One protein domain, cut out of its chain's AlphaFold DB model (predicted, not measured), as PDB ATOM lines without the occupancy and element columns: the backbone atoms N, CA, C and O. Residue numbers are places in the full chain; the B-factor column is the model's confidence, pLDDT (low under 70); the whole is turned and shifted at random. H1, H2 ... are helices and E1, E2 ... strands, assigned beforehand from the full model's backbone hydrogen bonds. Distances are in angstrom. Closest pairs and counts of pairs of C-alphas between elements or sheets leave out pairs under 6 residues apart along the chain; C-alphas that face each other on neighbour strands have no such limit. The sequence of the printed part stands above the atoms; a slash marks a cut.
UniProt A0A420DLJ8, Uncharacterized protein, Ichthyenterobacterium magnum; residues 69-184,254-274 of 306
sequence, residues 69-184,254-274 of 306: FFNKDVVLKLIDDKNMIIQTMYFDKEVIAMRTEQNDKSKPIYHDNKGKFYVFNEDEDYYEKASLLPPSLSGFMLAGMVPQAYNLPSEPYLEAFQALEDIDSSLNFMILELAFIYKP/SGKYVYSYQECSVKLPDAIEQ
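What this domain is: This is residues 69 to 184 and 254 to 274 of the 306 residues of an uncharacterized protein of Ichthyenterobacterium magnum (UniProt A0A420DLJ8). One long, strongly twisted sheet of eight strands forms a wall, with H3 slantwise over one face near the E7 end and the helical hairpin of H1 and H2 beyond H3, away from the sheet. The link of residues 261 to 270 crosses from edge strand E7 to edge strand E8 past the opposite face. The printed part has 137 residues, with E1 to E6, then H1 to H3, then E7 and E8 along the chain; the class is mixed. The sheet's order is E7, E1, E2, E3, E4, E5, E6, E8, also mixed, and E1 to E6 make a meander, each strand the antiparallel neighbour of the one before. The whole is compact, with a radius of gyration of the C-alphas of 15.0 A and spans of 43 by 39 by 27 A.

How they stand to each other: Start in the sheet with E1, residues 74 to 79, and E2, residues 85 to 92, an antiparallel hairpin where N 76 and O 89 are 2.8 A apart. E3, residues 97 to 102, is antiparallel to E2, with N 90 and O 99 at 2.8 A. Go on through E4, residues 109 to 112, and E5, residues 116 to 121, to E6, residues 126 to 131; N 128 and O 119 are 2.8 A apart. At one edge E7, residues 254 to 260, is antiparallel to E1, with N 77 and O 258 at 2.9 A. At the other edge E8, residues 271 to 273, is parallel to E6, with N 272 and O 127 at 2.9 A. Look next at H3, residues 174 to 181, which is on the sheet at a height of 9.1 A, over E1 and only just over E2, on which 3 of its C-alphas fall. H1, residues 135 to 149, and H2, residues 155 to 165, are not on the sheet; they touch at Ala 143 and Tyr 157, closest C-alphas 5.9 A apart, at a shallow tilt of 12 degrees, opposite ways. H2 and H3 only just touch, with 3 pairs of C-alphas within 8 A, the closest those of Tyr 157 and Ile 181 at 6.1 A. Every O i to N i+4 pair of H2 is within hydrogen-bond range, against 9 of 11 in H1 and 1 of 4 in H3, where 4 of 5 O i to N i+3 pairs are.

Where its parts are: Find C-alpha 74 at (28.147, 34.271, 104.575), where E1 begins. E2 covers 20.3 A, H1 20.2 A, E7 20.1 A and H2 15.3 A. E8 ends at C-alpha 273, (3.178, 44.764, 106.614).

The domain as a whole: The C-alphas of Glu 124 and Pro 184 are farthest apart, 46.4 A. Residues 185 to 253 are not printed; C-alphas 184 and 254 stand 22.7 A apart across this cut. Of the links printed whole, none is long. The pLDDT is under 70 at residues 132 to 140.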
ATOM      1  N   PHE A  69      29.643  43.101 114.650       95.19
ATOM      2  CA  PHE A  69      29.319  41.689 114.814       95.19
ATOM      3  C   PHE A  69      29.134  40.976 113.466       95.19
ATOM      4  O   PHE A  69      29.833  40.007 113.159       95.19
ATOM      5  N   PHE A  70      28.230  41.485 112.626       96.00
ATOM      6  CA  PHE A  70      27.926  40.968 111.294       96.00
ATOM      7  C   PHE A  70      28.881  41.544 110.241       96.00
ATOM      8  O   PHE A  70      28.491  42.309 109.366       96.00
ATOM      9  N   ASN A  71      30.159  41.180 110.329       96.25
ATOM     10  CA  ASN A  71      31.243  41.852 109.599       96.25
ATOM     11  C   ASN A  71      31.678  41.190 108.275       96.25
ATOM     12  O   ASN A  71      32.686  41.577 107.675       96.25
ATOM     13  N   LYS A  72      30.956  40.171 107.808       97.19
ATOM     14  CA  LYS A  72      31.330  39.363 106.638       97.19
ATOM     15  C   LYS A  72      30.102  38.766 105.971       97.19
ATOM     16  O   LYS A  72      29.151  38.398 106.657       97.19
ATOM     17  N   ASP A  73      30.189  38.604 104.659       98.31
ATOM     18  CA  ASP A  73      29.182  37.878 103.899       98.31
ATOM     19  C   ASP A  73      29.332  36.381 104.152       98.31
ATOM     20  O   ASP A  73      30.448  35.847 104.262       98.31
ATOM     21  N   VAL A  74      28.196  35.702 104.280       98.19
ATOM     22  CA  VAL A  74      28.147  34.271 104.575       98.19
ATOM     23  C   VAL A  74      27.127  33.614 103.665       98.19
ATOM     24  O   VAL A  74      25.956  33.979 103.655       98.19
ATOM     25  N   VAL A  75      27.565  32.591 102.941       98.31
ATOM     26  CA  VAL A  75      26.673  31.683 102.225       98.31
ATOM     27  C   VAL A  75      26.667  30.351 102.955       98.31
ATOM     28  O   VAL A  75      27.705  29.695 103.083       98.31
ATOM     29  N   LEU A  76      25.492  29.958 103.432       97.75
ATOM     30  CA  LEU A  76      25.261  28.713 104.146       97.75
ATOM     31  C   LEU A  76      24.428  27.763 103.286       97.75
ATOM     32  O   LEU A  76      23.337  28.107 102.842       97.75
ATOM     33  N   LYS A  77      24.912  26.537 103.103       97.12
ATOM     34  CA  LYS A  77      24.175  25.452 102.448       97.12
ATOM     35  C   LYS A  77      23.760  24.406 103.473       97.12
ATOM     36  O   LYS A  77      24.611  23.911 104.211       97.12
ATOM     37  N   LEU A  78      22.480  24.053 103.482       95.00
ATOM     38  CA  LEU A  78      21.963  22.879 104.176       95.00
ATOM     39  C   LEU A  78      21.985  21.693 103.215       95.00
ATOM     40  O   LEU A  78      21.374  21.742 102.147       95.00
ATOM     41  N   ILE A  79      22.699  20.646 103.606       93.25
ATOM     42  CA  ILE A  79      22.888  19.422 102.838       93.25
ATOM     43  C   ILE A  79      22.304  18.253 103.634       93.25
ATOM     44  O   ILE A  79      22.587  18.126 104.829       93.25
ATOM     45  N   ASP A  80      21.502  17.422 102.974       89.25
ATOM     46  CA  ASP A  80      20.935  16.204 103.555       89.25
ATOM     47  C   ASP A  80      21.926  15.028 103.570       89.25
ATOM     48  O   ASP A  80      23.074  15.119 103.124       89.25
ATOM     49  N   ASP A  81      21.459  13.882 104.053       85.12
ATOM     50  CA  ASP A  81      22.249  12.648 104.122       85.12
ATOM     51  C   ASP A  81      22.578  12.036 102.761       85.12
ATOM     52  O   ASP A  81      23.537  11.273 102.635       85.12
ATOM     53  N   LYS A  82      21.820  12.402 101.725       86.75
ATOM     54  CA  LYS A  82      22.057  12.015 100.329       86.75
ATOM     55  C   LYS A  82      22.980  13.001  99.612       86.75
ATOM     56  O   LYS A  82      23.194  12.876  98.409       86.75
ATOM     57  N   ASN A  83      23.559  13.948 100.351       88.56
ATOM     58  CA  ASN A  83      24.441  14.990  99.849       88.56
ATOM     59  C   ASN A  83      23.760  15.946  98.845       88.56
ATOM     60  O   ASN A  83      24.427  16.569  98.016       88.56
ATOM     61  N   MET A  84      22.436  16.083  98.938       91.12
ATOM     62  CA  MET A  84      21.635  17.030  98.172       91.12
ATOM     63  C   MET A  84      21.515  18.343  98.941       91.12
ATOM     64  O   MET A  84      21.254  18.362 100.143       91.12
ATOM     65  N   ILE A  85      21.694  19.465  98.246       93.12
ATOM     66  CA  ILE A  85      21.461  20.791  98.826       93.12
ATOM     67  C   ILE A  85      19.949  20.976  98.942       93.12
ATOM     68  O   ILE A  85      19.280  20.976  97.917       93.12
ATOM     69  N   ILE A  86      19.419  21.138 100.154       92.56
ATOM     70  CA  ILE A  86      17.986  21.390 100.396       92.56
ATOM     71  C   ILE A  86      17.689  22.891 100.342       92.56
ATOM     72  O   ILE A  86      16.657  23.325  99.831       92.56
ATOM     73  N   GLN A  87      18.597  23.683 100.909       93.75
ATOM     74  CA  GLN A  87      18.400  25.106 101.135       93.75
ATOM     75  C   GLN A  87      19.740  25.835 101.088       93.75
ATOM     76  O   GLN A  87      20.745  25.340 101.606       93.75
ATOM     77  N   THR A  88      19.743  27.029 100.501       97.00
ATOM     78  CA  THR A  88      20.891  27.942 100.517       97.00
ATOM     79  C   THR A  88      20.473  29.278 101.116       97.00
ATOM     80  O   THR A  88      19.474  29.866 100.711       97.00
ATOM     81  N   MET A  89      21.233  29.758 102.092       97.75
ATOM     82  CA  MET A  89      21.058  31.057 102.730       97.75
ATOM     83  C   MET A  89      22.221  31.964 102.330       97.75
ATOM     84  O   MET A  89      23.375  31.543 102.389       97.75
ATOM     85  N   TYR A  90      21.920  33.197 101.951       98.25
ATOM     86  CA  TYR A  90      22.881  34.229 101.573       98.25
ATOM     87  C   TYR A  90      22.719  35.387 102.541       98.25
ATOM     88  O   TYR A  90      21.624  35.933 102.640       98.25
ATOM     89  N   PHE A  91      23.780  35.737 103.255       98.31
ATOM     90  CA  PHE A  91      23.805  36.839 104.202       98.31
ATOM     91  C   PHE A  91      24.725  37.948 103.701       98.31
ATOM     92  O   PHE A  91      25.914  37.709 103.488       98.31
ATOM     93  N   ASP A  92      24.159  39.142 103.561       98.00
ATOM     94  CA  ASP A  92      24.836  40.363 103.125       98.00
ATOM     95  C   ASP A  92      25.121  41.242 104.346       98.00
ATOM     96  O   ASP A  92      24.195  41.693 105.031       98.00
ATOM     97  N   LYS A  93      26.403  41.487 104.623       96.94
ATOM     98  CA  LYS A  93      26.853  42.279 105.775       96.94
ATOM     99  C   LYS A  93      26.541  43.772 105.656       96.94
ATOM    100  O   LYS A  93      26.471  44.467 106.669       96.94
ATOM    101  N   GLU A  94      26.403  44.298 104.439       96.25
ATOM    102  CA  GLU A  94      26.204  45.730 104.227       96.25
ATOM    103  C   GLU A  94      24.768  46.136 104.527       96.25
ATOM    104  O   GLU A  94      24.542  47.183 105.143       96.25
ATOM    105  N   VAL A  95      23.824  45.277 104.137       95.94
ATOM    106  CA  VAL A  95      22.391  45.429 104.422       95.94
ATOM    107  C   VAL A  95      22.011  44.788 105.764       95.94
ATOM    108  O   VAL A  95      21.017  45.188 106.367       95.94
ATOM    109  N   ILE A  96      22.813  43.838 106.261       95.75
ATOM    110  CA  ILE A  96      22.510  42.974 107.415       95.75
ATOM    111  C   ILE A  96      21.157  42.289 107.194       95.75
ATOM    112  O   ILE A  96      20.192  42.460 107.942       95.75
ATOM    113  N   ALA A  97      21.082  41.550 106.092       96.06
ATOM    114  CA  ALA A  97      19.891  40.831 105.677       96.06
ATOM    115  C   ALA A  97      20.262  39.467 105.101       96.06
ATOM    116  O   ALA A  97      21.349  39.269 104.555       96.06
ATOM    117  N   MET A  98      19.327  38.528 105.203       96.94
ATOM    118  CA  MET A  98      19.485  37.172 104.703       96.94
ATOM    119  C   MET A  98      18.416  36.853 103.666       96.94
ATOM    120  O   MET A  98      17.233  37.078 103.910       96.94
ATOM    121  N   ARG A  99      18.823  36.263 102.542       97.38
ATOM    122  CA  ARG A  99      17.946  35.629 101.552       97.38
ATOM    123  C   ARG A  99      18.076  34.118 101.655       97.38
ATOM    124  O   ARG A  99      19.181  33.589 101.607       97.38
ATOM    125  N   THR A 100      16.954  33.425 101.704       96.50
ATOM    126  CA  THR A 100      16.871  31.968 101.749       96.50
ATOM    127  C   THR A 100      16.211  31.441 100.484       96.50
ATOM    128  O   THR A 100      15.073  31.797 100.187       96.50
ATOM    129  N   GLU A 101      16.901  30.550  99.780       95.94
ATOM    130  CA  GLU A 101      16.415  29.818  98.609       95.94
ATOM    131  C   GLU A 101      16.230  28.338  98.969       95.94
ATOM    132  O   GLU A 101      17.097  27.740  99.611       95.94
ATOM    133  N   GLN A 102      15.102  27.752  98.566       91.88
ATOM    134  CA  GLN A 102      14.763  26.337  98.757       91.88
ATOM    135  C   GLN A 102      14.429  25.726  97.392       91.88
ATOM    136  O   GLN A 102      13.900  26.423  96.530       91.88
ATOM    137  N   ASN A 103      14.737  24.444  97.179       84.44
ATOM    138  CA  ASN A 103      14.558  23.813  95.860       84.44
ATOM    139  C   ASN A 103      13.090  23.695  95.417       84.44
ATOM    140  O   ASN A 103      12.812  23.608  94.226       84.44
ATOM    141  N   ASP A 104      12.168  23.628  96.370       83.62
ATOM    142  CA  ASP A 104      10.738  23.402  96.170       83.62
ATOM    143  C   ASP A 104       9.921  24.700  96.113       83.62
ATOM    144  O   ASP A 104       8.730  24.655  95.809       83.62
ATOM    145  N   LYS A 105      10.544  25.858  96.369       82.75
ATOM    146  CA  LYS A 105       9.871  27.161  96.362       82.75
ATOM    147  C   LYS A 105      10.349  28.042  95.225       82.75
ATOM    148  O   LYS A 105      11.543  28.244  95.022       82.75
ATOM    149  N   SER A 106       9.388  28.642  94.529       86.19
ATOM    150  CA  SER A 106       9.647  29.556  93.414       86.19
ATOM    151  C   SER A 106      10.222  30.905  93.869       86.19
ATOM    152  O   SER A 106      10.956  31.556  93.121       86.19
ATOM    153  N   LYS A 107       9.897  31.337  95.095       95.12
ATOM    154  CA  LYS A 107      10.274  32.641  95.647       95.12
ATOM    155  C   LYS A 107      11.065  32.493  96.949       95.12
ATOM    156  O   LYS A 107      10.686  31.701  97.814       95.12
ATOM    157  N   PRO A 108      12.149  33.269  97.120       96.25
ATOM    158  CA  PRO A 108      12.959  33.228  98.330       96.25
ATOM    159  C   PRO A 108      12.249  33.862  99.529       96.25
ATOM    160  O   PRO A 108      11.388  34.728  99.368       96.25
ATOM    161  N   ILE A 109      12.684  33.468 100.727       94.44
ATOM    162  CA  ILE A 109      12.304  34.063 102.019       94.44
ATOM    163  C   ILE A 109      13.400  35.046 102.438       94.44
ATOM    164  O   ILE A 109      14.580  34.744 102.248       94.44
ATOM    165  N   TYR A 110      13.052  36.178 103.057       95.50
ATOM    166  CA  TYR A 110      14.050  37.124 103.577       95.50
ATOM    167  C   TYR A 110      13.923  37.364 105.076       95.50
ATOM    168  O   TYR A 110      12.835  37.269 105.639       95.50
ATOM    169  N   HIS A 111      15.050  37.683 105.703       92.81
ATOM    170  CA  HIS A 111      15.138  38.127 107.092       92.81
ATOM    171  C   HIS A 111      15.936  39.427 107.132       92.81
ATOM    172  O   HIS A 111      16.957  39.531 106.448       92.81
ATOM    173  N   ASP A 112      15.499  40.394 107.933       90.88
ATOM    174  CA  ASP A 112      16.262  41.613 108.205       90.88
ATOM    175  C   ASP A 112      16.807  41.641 109.644       90.88
ATOM    176  O   ASP A 112      16.467  40.809 110.493       90.88
ATOM    177  N   ASN A 113      17.661  42.626 109.914       86.00
ATOM    178  CA  ASN A 113      18.258  42.866 111.228       86.00
ATOM    179  C   ASN A 113      17.287  43.413 112.288       86.00
ATOM    180  O   ASN A 113      17.680  43.574 113.443       86.00
ATOM    181  N   LYS A 114      16.034  43.696 111.912       83.44
ATOM    182  CA  LYS A 114      14.971  44.187 112.798       83.44
ATOM    183  C   LYS A 114      14.022  43.084 113.247       83.44
ATOM    184  O   LYS A 114      12.989  43.383 113.844       83.44
ATOM    185  N   GLY A 115      14.326  41.822 112.955       81.00
ATOM    186  CA  GLY A 115      13.448  40.724 113.339       81.00
ATOM    187  C   GLY A 115      12.301  40.470 112.358       81.00
ATOM    188  O   GLY A 115      11.388  39.720 112.702       81.00
ATOM    189  N   LYS A 116      12.290  41.096 111.169       87.12
ATOM    190  CA  LYS A 116      11.208  40.918 110.192       87.12
ATOM    191  C   LYS A 116      11.499  39.766 109.243       87.12
ATOM    192  O   LYS A 116      12.613  39.605 108.745       87.12
ATOM    193  N   PHE A 117      10.450  39.003 108.963       90.06
ATOM    194  CA  PHE A 117      10.428  37.887 108.025       90.06
ATOM    195  C   PHE A 117       9.618  38.306 106.805       90.06
ATOM    196  O   PHE A 117       8.527  38.849 106.963       90.06
ATOM    197  N   TYR A 118      10.138  38.040 105.613       93.69
ATOM    198  CA  TYR A 118       9.496  38.361 104.343       93.69
ATOM    199  C   TYR A 118       9.179  37.062 103.620       93.69
ATOM    200  O   TYR A 118      10.093  36.313 103.260       93.69
ATOM    201  N   VAL A 119       7.896  36.802 103.401       92.88
ATOM    202  CA  VAL A 119       7.403  35.588 102.746       92.88
ATOM    203  C   VAL A 119       6.530  36.002 101.572       92.88
ATOM    204  O   VAL A 119       5.775  36.966 101.661       92.88
ATOM    205  N   PHE A 120       6.679  35.317 100.444       93.75
ATOM    206  CA  PHE A 120       5.857  35.576  99.271       93.75
ATOM    207  C   PHE A 120       4.497  34.894  99.424       93.75
ATOM    208  O   PHE A 120       4.449  33.698  99.714       93.75
ATOM    209  N   ASN A 121       3.419  35.649  99.229       92.06
ATOM    210  CA  ASN A 121       2.064  35.125  99.153       92.06
ATOM    211  C   ASN A 121       1.744  34.820  97.682       92.06
ATOM    212  O   ASN A 121       1.666  35.734  96.863       92.06
ATOM    213  N   GLU A 122       1.605  33.535  97.345       92.06
ATOM    214  CA  GLU A 122       1.333  33.093  95.970       92.06
ATOM    215  C   GLU A 122      -0.093  33.422  95.507       92.06
ATOM    216  O   GLU A 122      -0.292  33.656  94.318       92.06
ATOM    217  N   ASP A 123      -1.064  33.487  96.425       92.31
ATOM    218  CA  ASP A 123      -2.464  33.789  96.101       92.31
ATOM    219  C   ASP A 123      -2.657  35.273  95.758       92.31
ATOM    220  O   ASP A 123      -3.469  35.630  94.905       92.31
ATOM    221  N   GLU A 124      -1.891  36.138  96.420       93.00
ATOM    222  CA  GLU A 124      -2.020  37.593  96.319       93.00
ATOM    223  C   GLU A 124      -0.903  38.256  95.477       93.00
ATOM    224  O   GLU A 124      -0.945  39.459  95.222       93.00
ATOM    225  N   ASP A 125       0.086  37.476  95.024       94.50
ATOM    226  CA  ASP A 125       1.215  37.884  94.166       94.50
ATOM    227  C   ASP A 125       2.076  39.038  94.733       94.50
ATOM    228  O   ASP A 125       2.589  39.897  94.011       94.50
ATOM    229  N   TYR A 126       2.279  39.071  96.055       94.19
ATOM    230  CA  TYR A 126       3.183  40.029  96.706       94.19
ATOM    231  C   TYR A 126       3.912  39.449  97.921       94.19
ATOM    232  O   TYR A 126       3.543  38.421  98.485       94.19
ATOM    233  N   TYR A 127       4.973  40.136  98.355       95.38
ATOM    234  CA  TYR A 127       5.629  39.824  99.622       95.38
ATOM    235  C   TYR A 127       4.869  40.412 100.808       95.38
ATOM    236  O   TYR A 127       4.521  41.595 100.840       95.38
ATOM    237  N   GLU A 128       4.699  39.593 101.831       92.62
ATOM    238  CA  GLU A 128       4.253  39.997 103.153       92.62
ATOM    239  C   GLU A 128       5.463  40.077 104.074       92.62
ATOM    240  O   GLU A 128       6.343  39.214 104.034       92.62
ATOM    241  N   LYS A 129       5.513  41.113 104.915       92.50
ATOM    242  CA  LYS A 129       6.493  41.213 105.995       92.50
ATOM    243  C   LYS A 129       5.794  41.233 107.340       92.50
ATOM    244  O   LYS A 129       4.814  41.956 107.523       92.50
ATOM    245  N   ALA A 130       6.330  40.491 108.291       84.62
ATOM    246  CA  ALA A 130       5.808  40.467 109.646       84.62
ATOM    247  C   ALA A 130       6.929  40.237 110.658       84.62
ATOM    248  O   ALA A 130       7.989  39.721 110.309       84.62
ATOM    249  N   SER A 131       6.670  40.582 111.917       76.38
ATOM    250  CA  SER A 131       7.474  40.151 113.061       76.38
ATOM    251  C   SER A 131       6.693  39.060 113.792       76.38
ATOM    252  O   SER A 131       5.553  39.278 114.199       76.38
ATOM    253  N   LEU A 132       7.272  37.867 113.926       62.03
ATOM    254  CA  LEU A 132       6.643  36.741 114.624       62.03
ATOM    255  C   LEU A 132       6.512  37.035 116.124       62.03
ATOM    256  O   LEU A 132       5.492  36.735 116.738       62.03
ATOM    257  N   LEU A 133       7.555  37.637 116.695       64.88
ATOM    258  CA  LEU A 133       7.670  38.058 118.086       64.88
ATOM    259  C   LEU A 133       8.505  39.347 118.135       64.88
ATOM    260  O   LEU A 133       9.250  39.611 117.186       64.88
ATOM    261  N   PRO A 134       8.433  40.125 119.232       65.75
ATOM    262  CA  PRO A 134       9.409  41.177 119.482       65.75
ATOM    263  C   PRO A 134      10.835  40.599 119.408       65.75
ATOM    264  O   PRO A 134      11.047  39.511 119.961       65.75
ATOM    265  N   PRO A 135      11.808  41.296 118.794       64.81
ATOM    266  CA  PRO A 135      13.165  40.780 118.586       64.81
ATOM    267  C   PRO A 135      13.867  40.283 119.860       64.81
ATOM    268  O   PRO A 135      14.605  39.300 119.832       64.81
ATOM    269  N   SER A 136      13.588  40.914 121.004       61.09
ATOM    270  CA  SER A 136      14.110  40.497 122.313       61.09
ATOM    271  C   SER A 136      13.561  39.141 122.768       61.09
ATOM    272  O   SER A 136      14.290  38.319 123.323       61.09
ATOM    273  N   LEU A 137      12.283  38.858 122.498       63.41
ATOM    274  CA  LEU A 137      11.645  37.596 122.872       63.41
ATOM    275  C   LEU A 137      12.060  36.452 121.940       63.41
ATOM    276  O   LEU A 137      12.318  35.346 122.421       63.41
ATOM    277  N   SER A 138      12.148  36.705 120.629       66.38
ATOM    278  CA  SER A 138      12.650  35.709 119.675       66.38
ATOM    279  C   SER A 138      14.119  35.390 119.935       66.38
ATOM    280  O   SER A 138      14.466  34.214 120.029       66.38
ATOM    281  N   GLY A 139      14.963  36.406 120.129       65.69
ATOM    282  CA  GLY A 139      16.388  36.218 120.387       65.69
ATOM    283  C   GLY A 139      16.655  35.420 121.665       65.69
ATOM    284  O   GLY A 139      17.434  34.471 121.630       65.69
ATOM    285  N   PHE A 140      15.940  35.703 122.762       68.69
ATOM    286  CA  PHE A 140      16.083  34.939 124.007       68.69
ATOM    287  C   PHE A 140      15.653  33.472 123.852       68.69
ATOM    288  O   PHE A 140      16.337  32.561 124.325       68.69
ATOM    289  N   MET A 141      14.530  33.219 123.171       73.69
ATOM    290  CA  MET A 141      14.086  31.850 122.901       73.69
ATOM    291  C   MET A 141      15.095  31.091 122.036       73.69
ATOM    292  O   MET A 141      15.463  29.964 122.372       73.69
ATOM    293  N   LEU A 142      15.576  31.709 120.953       73.44
ATOM    294  CA  LEU A 142      16.579  31.113 120.072       73.44
ATOM    295  C   LEU A 142      17.901  30.870 120.807       73.44
ATOM    296  O   LEU A 142      18.491  29.805 120.635       73.44
ATOM    297  N   ALA A 143      18.310  31.775 121.697       71.44
ATOM    298  CA  ALA A 143      19.510  31.616 122.511       71.44
ATOM    299  C   ALA A 143      19.454  30.419 123.466       71.44
ATOM    300  O   ALA A 143      20.485  29.814 123.753       71.44
ATOM    301  N   GLY A 144      18.263  30.032 123.927       73.88
ATOM    302  CA  GLY A 144      18.077  28.791 124.675       73.88
ATOM    303  C   GLY A 144      17.990  27.562 123.768       73.88
ATOM    304  O   GLY A 144      18.618  26.539 124.039       73.88
ATOM    305  N   MET A 145      17.213  27.650 122.688       80.88
ATOM    306  CA  MET A 145      16.853  26.487 121.874       80.88
ATOM    307  C   MET A 145      17.949  26.059 120.901       80.88
ATOM    308  O   MET A 145      18.185  24.863 120.758       80.88
ATOM    309  N   VAL A 146      18.619  26.997 120.228       86.81
ATOM    310  CA  VAL A 146      19.611  26.680 119.190       86.81
ATOM    311  C   VAL A 146      20.819  25.952 119.788       86.81
ATOM    312  O   VAL A 146      21.134  24.866 119.298       86.81
ATOM    313  N   PRO A 147      21.473  26.438 120.864       89.25
ATOM    314  CA  PRO A 147      22.585  25.699 121.451       89.25
ATOM    315  C   PRO A 147      22.174  24.311 121.948       89.25
ATOM    316  O   PRO A 147      22.906  23.351 121.738       89.25
ATOM    317  N   GLN A 148      20.980  24.176 122.533       87.25
ATOM    318  CA  GLN A 148      20.473  22.882 122.996       87.25
ATOM    319  C   GLN A 148      20.206  21.909 121.841       87.25
ATOM    320  O   GLN A 148      20.643  20.764 121.902       87.25
ATOM    321  N   ALA A 149      19.540  22.367 120.775       86.25
ATOM    322  CA  ALA A 149      19.188  21.543 119.615       86.25
ATOM    323  C   ALA A 149      20.413  20.975 118.883       86.25
ATOM    324  O   ALA A 149      20.331  19.938 118.226       86.25
ATOM    325  N   TYR A 150      21.551  21.659 118.991       90.44
ATOM    326  CA  TYR A 150      22.795  21.279 118.331       90.44
ATOM    327  C   TYR A 150      23.900  20.885 119.304       90.44
ATOM    328  O   TYR A 150      25.049  20.790 118.873       90.44
ATOM    329  N   ASN A 151      23.567  20.689 120.587       92.56
ATOM    330  CA  ASN A 151      24.499  20.419 121.681       92.56
ATOM    331  C   ASN A 151      25.776  21.275 121.562       92.56
ATOM    332  O   ASN A 151      26.870  20.747 121.375       92.56
ATOM    333  N   LEU A 152      25.602  22.601 121.572       94.38
ATOM    334  CA  LEU A 152      26.645  23.632 121.531       94.38
ATOM    335  C   LEU A 152      26.785  24.307 122.913       94.38
ATOM    336  O   LEU A 152      25.793  24.384 123.643       94.38
ATOM    337  N   PRO A 153      27.966  24.854 123.267       94.75
ATOM    338  CA  PRO A 153      28.134  25.654 124.484       94.75
ATOM    339  C   PRO A 153      27.190  26.859 124.464       94.75
ATOM    340  O   PRO A 153      27.204  27.615 123.502       94.75
ATOM    341  N   SER A 154      26.365  27.064 125.488       91.69
ATOM    342  CA  SER A 154      25.326  28.106 125.453       91.69
ATOM    343  C   SER A 154      25.874  29.517 125.674       91.69
ATOM    344  O   SER A 154      25.293  30.487 125.184       91.69
ATOM    345  N   GLU A 155      27.000  29.649 126.378       91.44
ATOM    346  CA  GLU A 155      27.542  30.936 126.812       91.44
ATOM    347  C   GLU A 155      27.859  31.885 125.647       91.44
ATOM    348  O   GLU A 155      27.378  33.014 125.699       91.44
ATOM    349  N   PRO A 156      28.567  31.473 124.573       93.19
ATOM    350  CA  PRO A 156      28.860  32.368 123.452       93.19
ATOM    351  C   PRO A 156      27.605  32.933 122.784       93.19
ATOM    352  O   PRO A 156      27.603  34.070 122.321       93.19
ATOM    353  N   TYR A 157      26.529  32.144 122.726       91.75
ATOM    354  CA  TYR A 157      25.273  32.589 122.130       91.75
ATOM    355  C   TYR A 157      24.591  33.636 123.010       91.75
ATOM    356  O   TYR A 157      24.154  34.670 122.509       91.75
ATOM    357  N   LEU A 158      24.522  33.388 124.322       90.06
ATOM    358  CA  LEU A 158      23.944  34.333 125.281       90.06
ATOM    359  C   LEU A 158      24.697  35.667 125.288       90.06
ATOM    360  O   LEU A 158      24.064  36.714 125.354       90.06
ATOM    361  N   GLU A 159      26.023  35.637 125.176       91.12
ATOM    362  CA  GLU A 159      26.844  36.851 125.104       91.12
ATOM    363  C   GLU A 159      26.606  37.638 123.821       91.12
ATOM    364  O   GLU A 159      26.423  38.850 123.872       91.12
ATOM    365  N   ALA A 160      26.546  36.954 122.675       91.44
ATOM    366  CA  ALA A 160      26.209  37.596 121.410       91.44
ATOM    367  C   ALA A 160      24.807  38.221 121.439       91.44
ATOM    368  O   ALA A 160      24.618  39.329 120.945       91.44
ATOM    369  N   PHE A 161      23.836  37.526 122.038       89.00
ATOM    370  CA  PHE A 161      22.481  38.041 122.212       89.00
ATOM    371  C   PHE A 161      22.471  39.327 123.049       89.00
ATOM    372  O   PHE A 161      21.922  40.327 122.598       89.00
ATOM    373  N   GLN A 162      23.120  39.318 124.218       87.88
ATOM    374  CA  GLN A 162      23.197  40.483 125.108       87.88
ATOM    375  C   GLN A 162      23.889  41.672 124.432       87.88
ATOM    376  O   GLN A 162      23.344  42.771 124.419       87.88
ATOM    377  N   ALA A 163      25.038  41.439 123.792       90.25
ATOM    378  CA  ALA A 163      25.795  42.498 123.131       90.25
ATOM    379  C   ALA A 163      25.028  43.145 121.964       90.25
ATOM    380  O   ALA A 163      25.179  44.339 121.710       90.25
ATOM    381  N   LEU A 164      24.213  42.374 121.235       88.69
ATOM    382  CA  LEU A 164      23.361  42.904 120.167       88.69
ATOM    383  C   LEU A 164      22.128  43.633 120.718       88.69
ATOM    384  O   LEU A 164      21.748  44.663 120.162       88.69
ATOM    385  N   GLU A 165      21.530  43.135 121.802       85.75
ATOM    386  CA  GLU A 165      20.396  43.786 122.471       85.75
ATOM    387  C   GLU A 165      20.777  45.182 122.992       85.75
ATOM    388  O   GLU A 165      20.015  46.133 122.812       85.75
ATOM    389  N   ASP A 166      21.987  45.335 123.542       87.75
ATOM    390  CA  ASP A 166      22.502  46.611 124.060       87.75
ATOM    391  C   ASP A 166      22.583  47.726 122.998       87.75
ATOM    392  O   ASP A 166      22.542  48.914 123.333       87.75
ATOM    393  N   ILE A 167      22.648  47.360 121.713       87.31
ATOM    394  CA  ILE A 167      22.701  48.290 120.575       87.31
ATOM    395  C   ILE A 167      21.420  48.295 119.726       87.31
ATOM    396  O   ILE A 167      21.451  48.745 118.578       87.31
ATOM    397  N   ASP A 168      20.298  47.803 120.267       84.31
ATOM    398  CA  ASP A 168      18.998  47.706 119.574       84.31
ATOM    399  C   ASP A 168      19.079  46.889 118.266       84.31
ATOM    400  O   ASP A 168      18.441  47.189 117.252       84.31
ATOM    401  N   SER A 169      19.914  45.846 118.276       86.06
ATOM    402  CA  SER A 169      20.023  44.843 117.220       86.06
ATOM    403  C   SER A 169      19.543  43.480 117.721       86.06
ATOM    404  O   SER A 169      19.243  43.293 118.898       86.06
ATOM    405  N   SER A 170      19.411  42.508 116.817       82.38
ATOM    406  CA  SER A 170      18.867  41.199 117.168       82.38
ATOM    407  C   SER A 170      19.547  40.056 116.435       82.38
ATOM    408  O   SER A 170      20.039  40.203 115.314       82.38
ATOM    409  N   LEU A 171      19.532  38.901 117.097       84.06
ATOM    410  CA  LEU A 171      19.794  37.613 116.483       84.06
ATOM    411  C   LEU A 171      18.501  37.117 115.807       84.06
ATOM    412  O   LEU A 171      17.543  36.749 116.490       84.06
ATOM    413  N   ASN A 172      18.454  37.166 114.474       84.81
ATOM    414  CA  ASN A 172      17.318  36.764 113.644       84.81
ATOM    415  C   ASN A 172      17.686  35.985 112.356       84.81
ATOM    416  O   ASN A 172      16.837  35.742 111.499       84.81
ATOM    417  N   PHE A 173      18.940  35.566 112.190       90.25
ATOM    418  CA  PHE A 173      19.410  34.826 111.009       90.25
ATOM    419  C   PHE A 173      19.541  33.315 111.258       90.25
ATOM    420  O   PHE A 173      20.180  32.594 110.489       90.25
ATOM    421  N   MET A 174      18.884  32.809 112.307       86.19
ATOM    422  CA  MET A 174      18.773  31.380 112.612       86.19
ATOM    423  C   MET A 174      20.160  30.720 112.749       86.19
ATOM    424  O   MET A 174      21.077  31.254 113.364       86.19
ATOM    425  N   ILE A 175      20.345  29.538 112.159       91.38
ATOM    426  CA  ILE A 175      21.601  28.785 112.218       91.38
ATOM    427  C   ILE A 175      22.786  29.520 111.561       91.38
ATOM    428  O   ILE A 175      23.938  29.231 111.877       91.38
ATOM    429  N   LEU A 176      22.543  30.492 110.674       94.94
ATOM    430  CA  LEU A 176      23.617  31.236 110.009       94.94
ATOM    431  C   LEU A 176      24.454  32.046 111.016       94.94
ATOM    432  O   LEU A 176      25.661  32.214 110.834       94.94
ATOM    433  N   GLU A 177      23.842  32.467 112.120       94.44
ATOM    434  CA  GLU A 177      24.462  33.288 113.166       94.44
ATOM    435  C   GLU A 177      25.626  32.596 113.859       94.44
ATOM    436  O   GLU A 177      26.567  33.250 114.319       94.44
ATOM    437  N   LEU A 178      25.627  31.261 113.861       96.44
ATOM    438  CA  LEU A 178      26.710  30.469 114.430       96.44
ATOM    439  C   LEU A 178      28.072  30.807 113.802       96.44
ATOM    440  O   LEU A 178      29.098  30.667 114.470       96.44
ATOM    441  N   ALA A 179      28.096  31.299 112.556       97.56
ATOM    442  CA  ALA A 179      29.311  31.733 111.865       97.56
ATOM    443  C   ALA A 179      29.968  32.988 112.473       97.56
ATOM    444  O   ALA A 179      31.170  33.231 112.266       97.56
ATOM    445  N   PHE A 180      29.187  33.792 113.192       97.00
ATOM    446  CA  PHE A 180      29.631  34.996 113.894       97.00
ATOM    447  C   PHE A 180      29.882  34.702 115.373       97.00
ATOM    448  O   PHE A 180      30.899  35.142 115.909       97.00
ATOM    449  N   ILE A 181      29.028  33.868 115.975       96.06
ATOM    450  CA  ILE A 181      29.049  33.525 117.400       96.06
ATOM    451  C   ILE A 181      30.218  32.602 117.751       96.06
ATOM    452  O   ILE A 181      30.995  32.888 118.659       96.06
ATOM    453  N   TYR A 182      30.363  31.464 117.068       97.19
ATOM    454  CA  TYR A 182      31.263  30.413 117.540       97.19
ATOM    455  C   TYR A 182      32.679  30.536 116.981       97.19
ATOM    456  O   TYR A 182      32.900  30.790 115.796       97.19
ATOM    457  N   LYS A 183      33.653  30.291 117.862       96.69
ATOM    458  CA  LYS A 183      35.090  30.264 117.586       96.69
ATOM    459  C   LYS A 183      35.698  28.978 118.151       96.69
ATOM    460  O   LYS A 183      35.151  28.430 119.109       96.69
ATOM    461  N   PRO A 184      36.872  28.533 117.663       97.06
ATOM    462  CA  PRO A 184      37.551  27.351 118.199       97.06
ATOM    463  C   PRO A 184      37.777  27.387 119.717       97.06
ATOM    464  O   PRO A 184      37.732  26.345 120.367       97.06
ATOM    465  N   SER A 254      19.876  13.428 110.156       79.00
ATOM    466  CA  SER A 254      21.241  13.855 109.928       79.00
ATOM    467  C   SER A 254      21.266  14.932 108.847       79.00
ATOM    468  O   SER A 254      20.419  15.013 107.956       79.00
ATOM    469  N   GLY A 255      22.179  15.877 109.027       86.94
ATOM    470  CA  GLY A 255      22.279  17.044 108.177       86.94
ATOM    471  C   GLY A 255      23.609  17.747 108.361       86.94
ATOM    472  O   GLY A 255      24.273  17.659 109.402       86.94
ATOM    473  N   LYS A 256      24.017  18.455 107.313       94.25
ATOM    474  CA  LYS A 256      25.271  19.190 107.283       94.25
ATOM    475  C   LYS A 256      25.031  20.620 106.829       94.25
ATOM    476  O   LYS A 256      24.560  20.871 105.726       94.25
ATOM    477  N   TYR A 257      25.444  21.551 107.668       96.12
ATOM    478  CA  TYR A 257      25.514  22.974 107.381       96.12
ATOM    479  C   TYR A 257      26.925  23.297 106.890       96.12
ATOM    480  O   TYR A 257      27.900  23.054 107.606       96.12
ATOM    481  N   VAL A 258      27.052  23.810 105.669       97.06
ATOM    482  CA  VAL A 258      28.336  24.183 105.060       97.06
ATOM    483  C   VAL A 258      28.389  25.687 104.862       97.06
ATOM    484  O   VAL A 258      27.607  26.242 104.095       97.06
ATOM    485  N   TYR A 259      29.338  26.326 105.534       97.69
ATOM    486  CA  TYR A 259      29.525  27.770 105.528       97.69
ATOM    487  C   TYR A 259      30.645  28.142 104.564       97.69
ATOM    488  O   TYR A 259      31.723  27.543 104.565       97.69
ATOM    489  N   SER A 260      30.395  29.167 103.762       97.19
ATOM    490  CA  SER A 260      31.362  29.768 102.852       97.19
ATOM    491  C   SER A 260      31.341  31.284 103.005       97.19
ATOM    492  O   SER A 260      30.309  31.871 103.320       97.19
ATOM    493  N   TYR A 261      32.504  31.902 102.825       96.75
ATOM    494  CA  TYR A 261      32.726  33.328 103.057       96.75
ATOM    495  C   TYR A 261      33.088  33.976 101.731       96.75
ATOM    496  O   TYR A 261      34.267  34.089 101.392       96.75
ATOM    497  N   GLN A 262      32.059  34.303 100.965       95.75
ATOM    498  CA  GLN A 262      32.155  34.886  99.635       95.75
ATOM    499  C   GLN A 262      31.203  36.071  99.553       95.75
ATOM    500  O   GLN A 262      30.165  36.053 100.215       95.75
ATOM    501  N   GLU A 263      31.557  37.060  98.740       97.25
ATOM    502  CA  GLU A 263      30.711  38.231  98.531       97.25
ATOM    503  C   GLU A 263      29.339  37.810  98.006       97.25
ATOM    504  O   GLU A 263      29.222  36.967  97.106       97.25
ATOM    505  N   CYS A 264      28.288  38.377  98.588       96.75
ATOM    506  CA  CYS A 264      26.930  38.187  98.104       96.75
ATOM    507  C   CYS A 264      26.103  39.444  98.355       96.75
ATOM    508  O   CYS A 264      26.411  40.230  99.241       96.75
ATOM    509  N   SER A 265      25.056  39.635  97.555       97.06
ATOM    510  CA  SER A 265      24.180  40.794  97.685       97.06
ATOM    511  C   SER A 265      22.753  40.353  97.956       97.06
ATOM    512  O   SER A 265      22.211  39.491  97.255       97.06
ATOM    513  N   VAL A 266      22.142  40.963  98.968       97.38
ATOM    514  CA  VAL A 266      20.740  40.753  99.322       97.38
ATOM    515  C   VAL A 266      19.988  42.063  99.149       97.38
ATOM    516  O   VAL A 266      20.286  43.071  99.781       97.38
ATOM    517  N   LYS A 267      18.945  42.032  98.317       97.25
ATOM    518  CA  LYS A 267      17.983  43.126  98.186       97.25
ATOM    519  C   LYS A 267      16.650  42.678  98.769       97.25
ATOM    520  O   LYS A 267      16.029  41.761  98.234       97.25
ATOM    521  N   LEU A 268      16.224  43.321  99.854       96.44
ATOM    522  CA  LEU A 268      14.901  43.085 100.428       96.44
ATOM    523  C   LEU A 268      13.814  43.500  99.417       96.44
ATOM    524  O   LEU A 268      13.958  44.549  98.781       96.44
ATOM    525  N   PRO A 269      12.753  42.696  99.246       96.44
ATOM    526  CA  PRO A 269      11.657  43.035  98.351       96.44
ATOM    527  C   PRO A 269      10.755  44.113  98.960       96.44
ATOM    528  O   PRO A 269      10.691  44.284 100.183       96.44
ATOM    529  N   ASP A 270       9.997  44.795  98.103       95.88
ATOM    530  CA  ASP A 270       8.850  45.578  98.551       95.88
ATOM    531  C   ASP A 270       7.819  44.629  99.164       95.88
ATOM    532  O   ASP A 270       7.500  43.595  98.579       95.88
ATOM    533  N   ALA A 271       7.329  44.959 100.360       94.81
ATOM    534  CA  ALA A 271       6.450  44.073 101.110       94.81
ATOM    535  C   ALA A 271       5.423  44.824 101.959       94.81
ATOM    536  O   ALA A 271       5.735  45.851 102.588       94.81
ATOM    537  N   ILE A 272       4.219  44.257 102.013       91.06
ATOM    538  CA  ILE A 272       3.083  44.743 102.797       91.06
ATOM    539  C   ILE A 272       3.219  44.230 104.230       91.06
ATOM    540  O   ILE A 272       3.461  43.050 104.466       91.06
ATOM    541  N   GLU A 273       3.102  45.134 105.203       88.44
ATOM    542  CA  GLU A 273       3.178  44.764 106.614       88.44
ATOM    543  C   GLU A 273       1.901  44.045 107.048       88.44
ATOM    544  O   GLU A 273       0.810  44.617 106.995       88.44
ATOM    545  N   GLN A 274       2.047  42.800 107.495       77.81
ATOM    546  CA  GLN A 274       0.965  42.010 108.062       77.81
ATOM    547  C   GLN A 274       1.225  41.703 109.537       77.81
ATOM    548  O   GLN A 274       2.342  41.422 109.966       77.81
TER     549      GLN A 274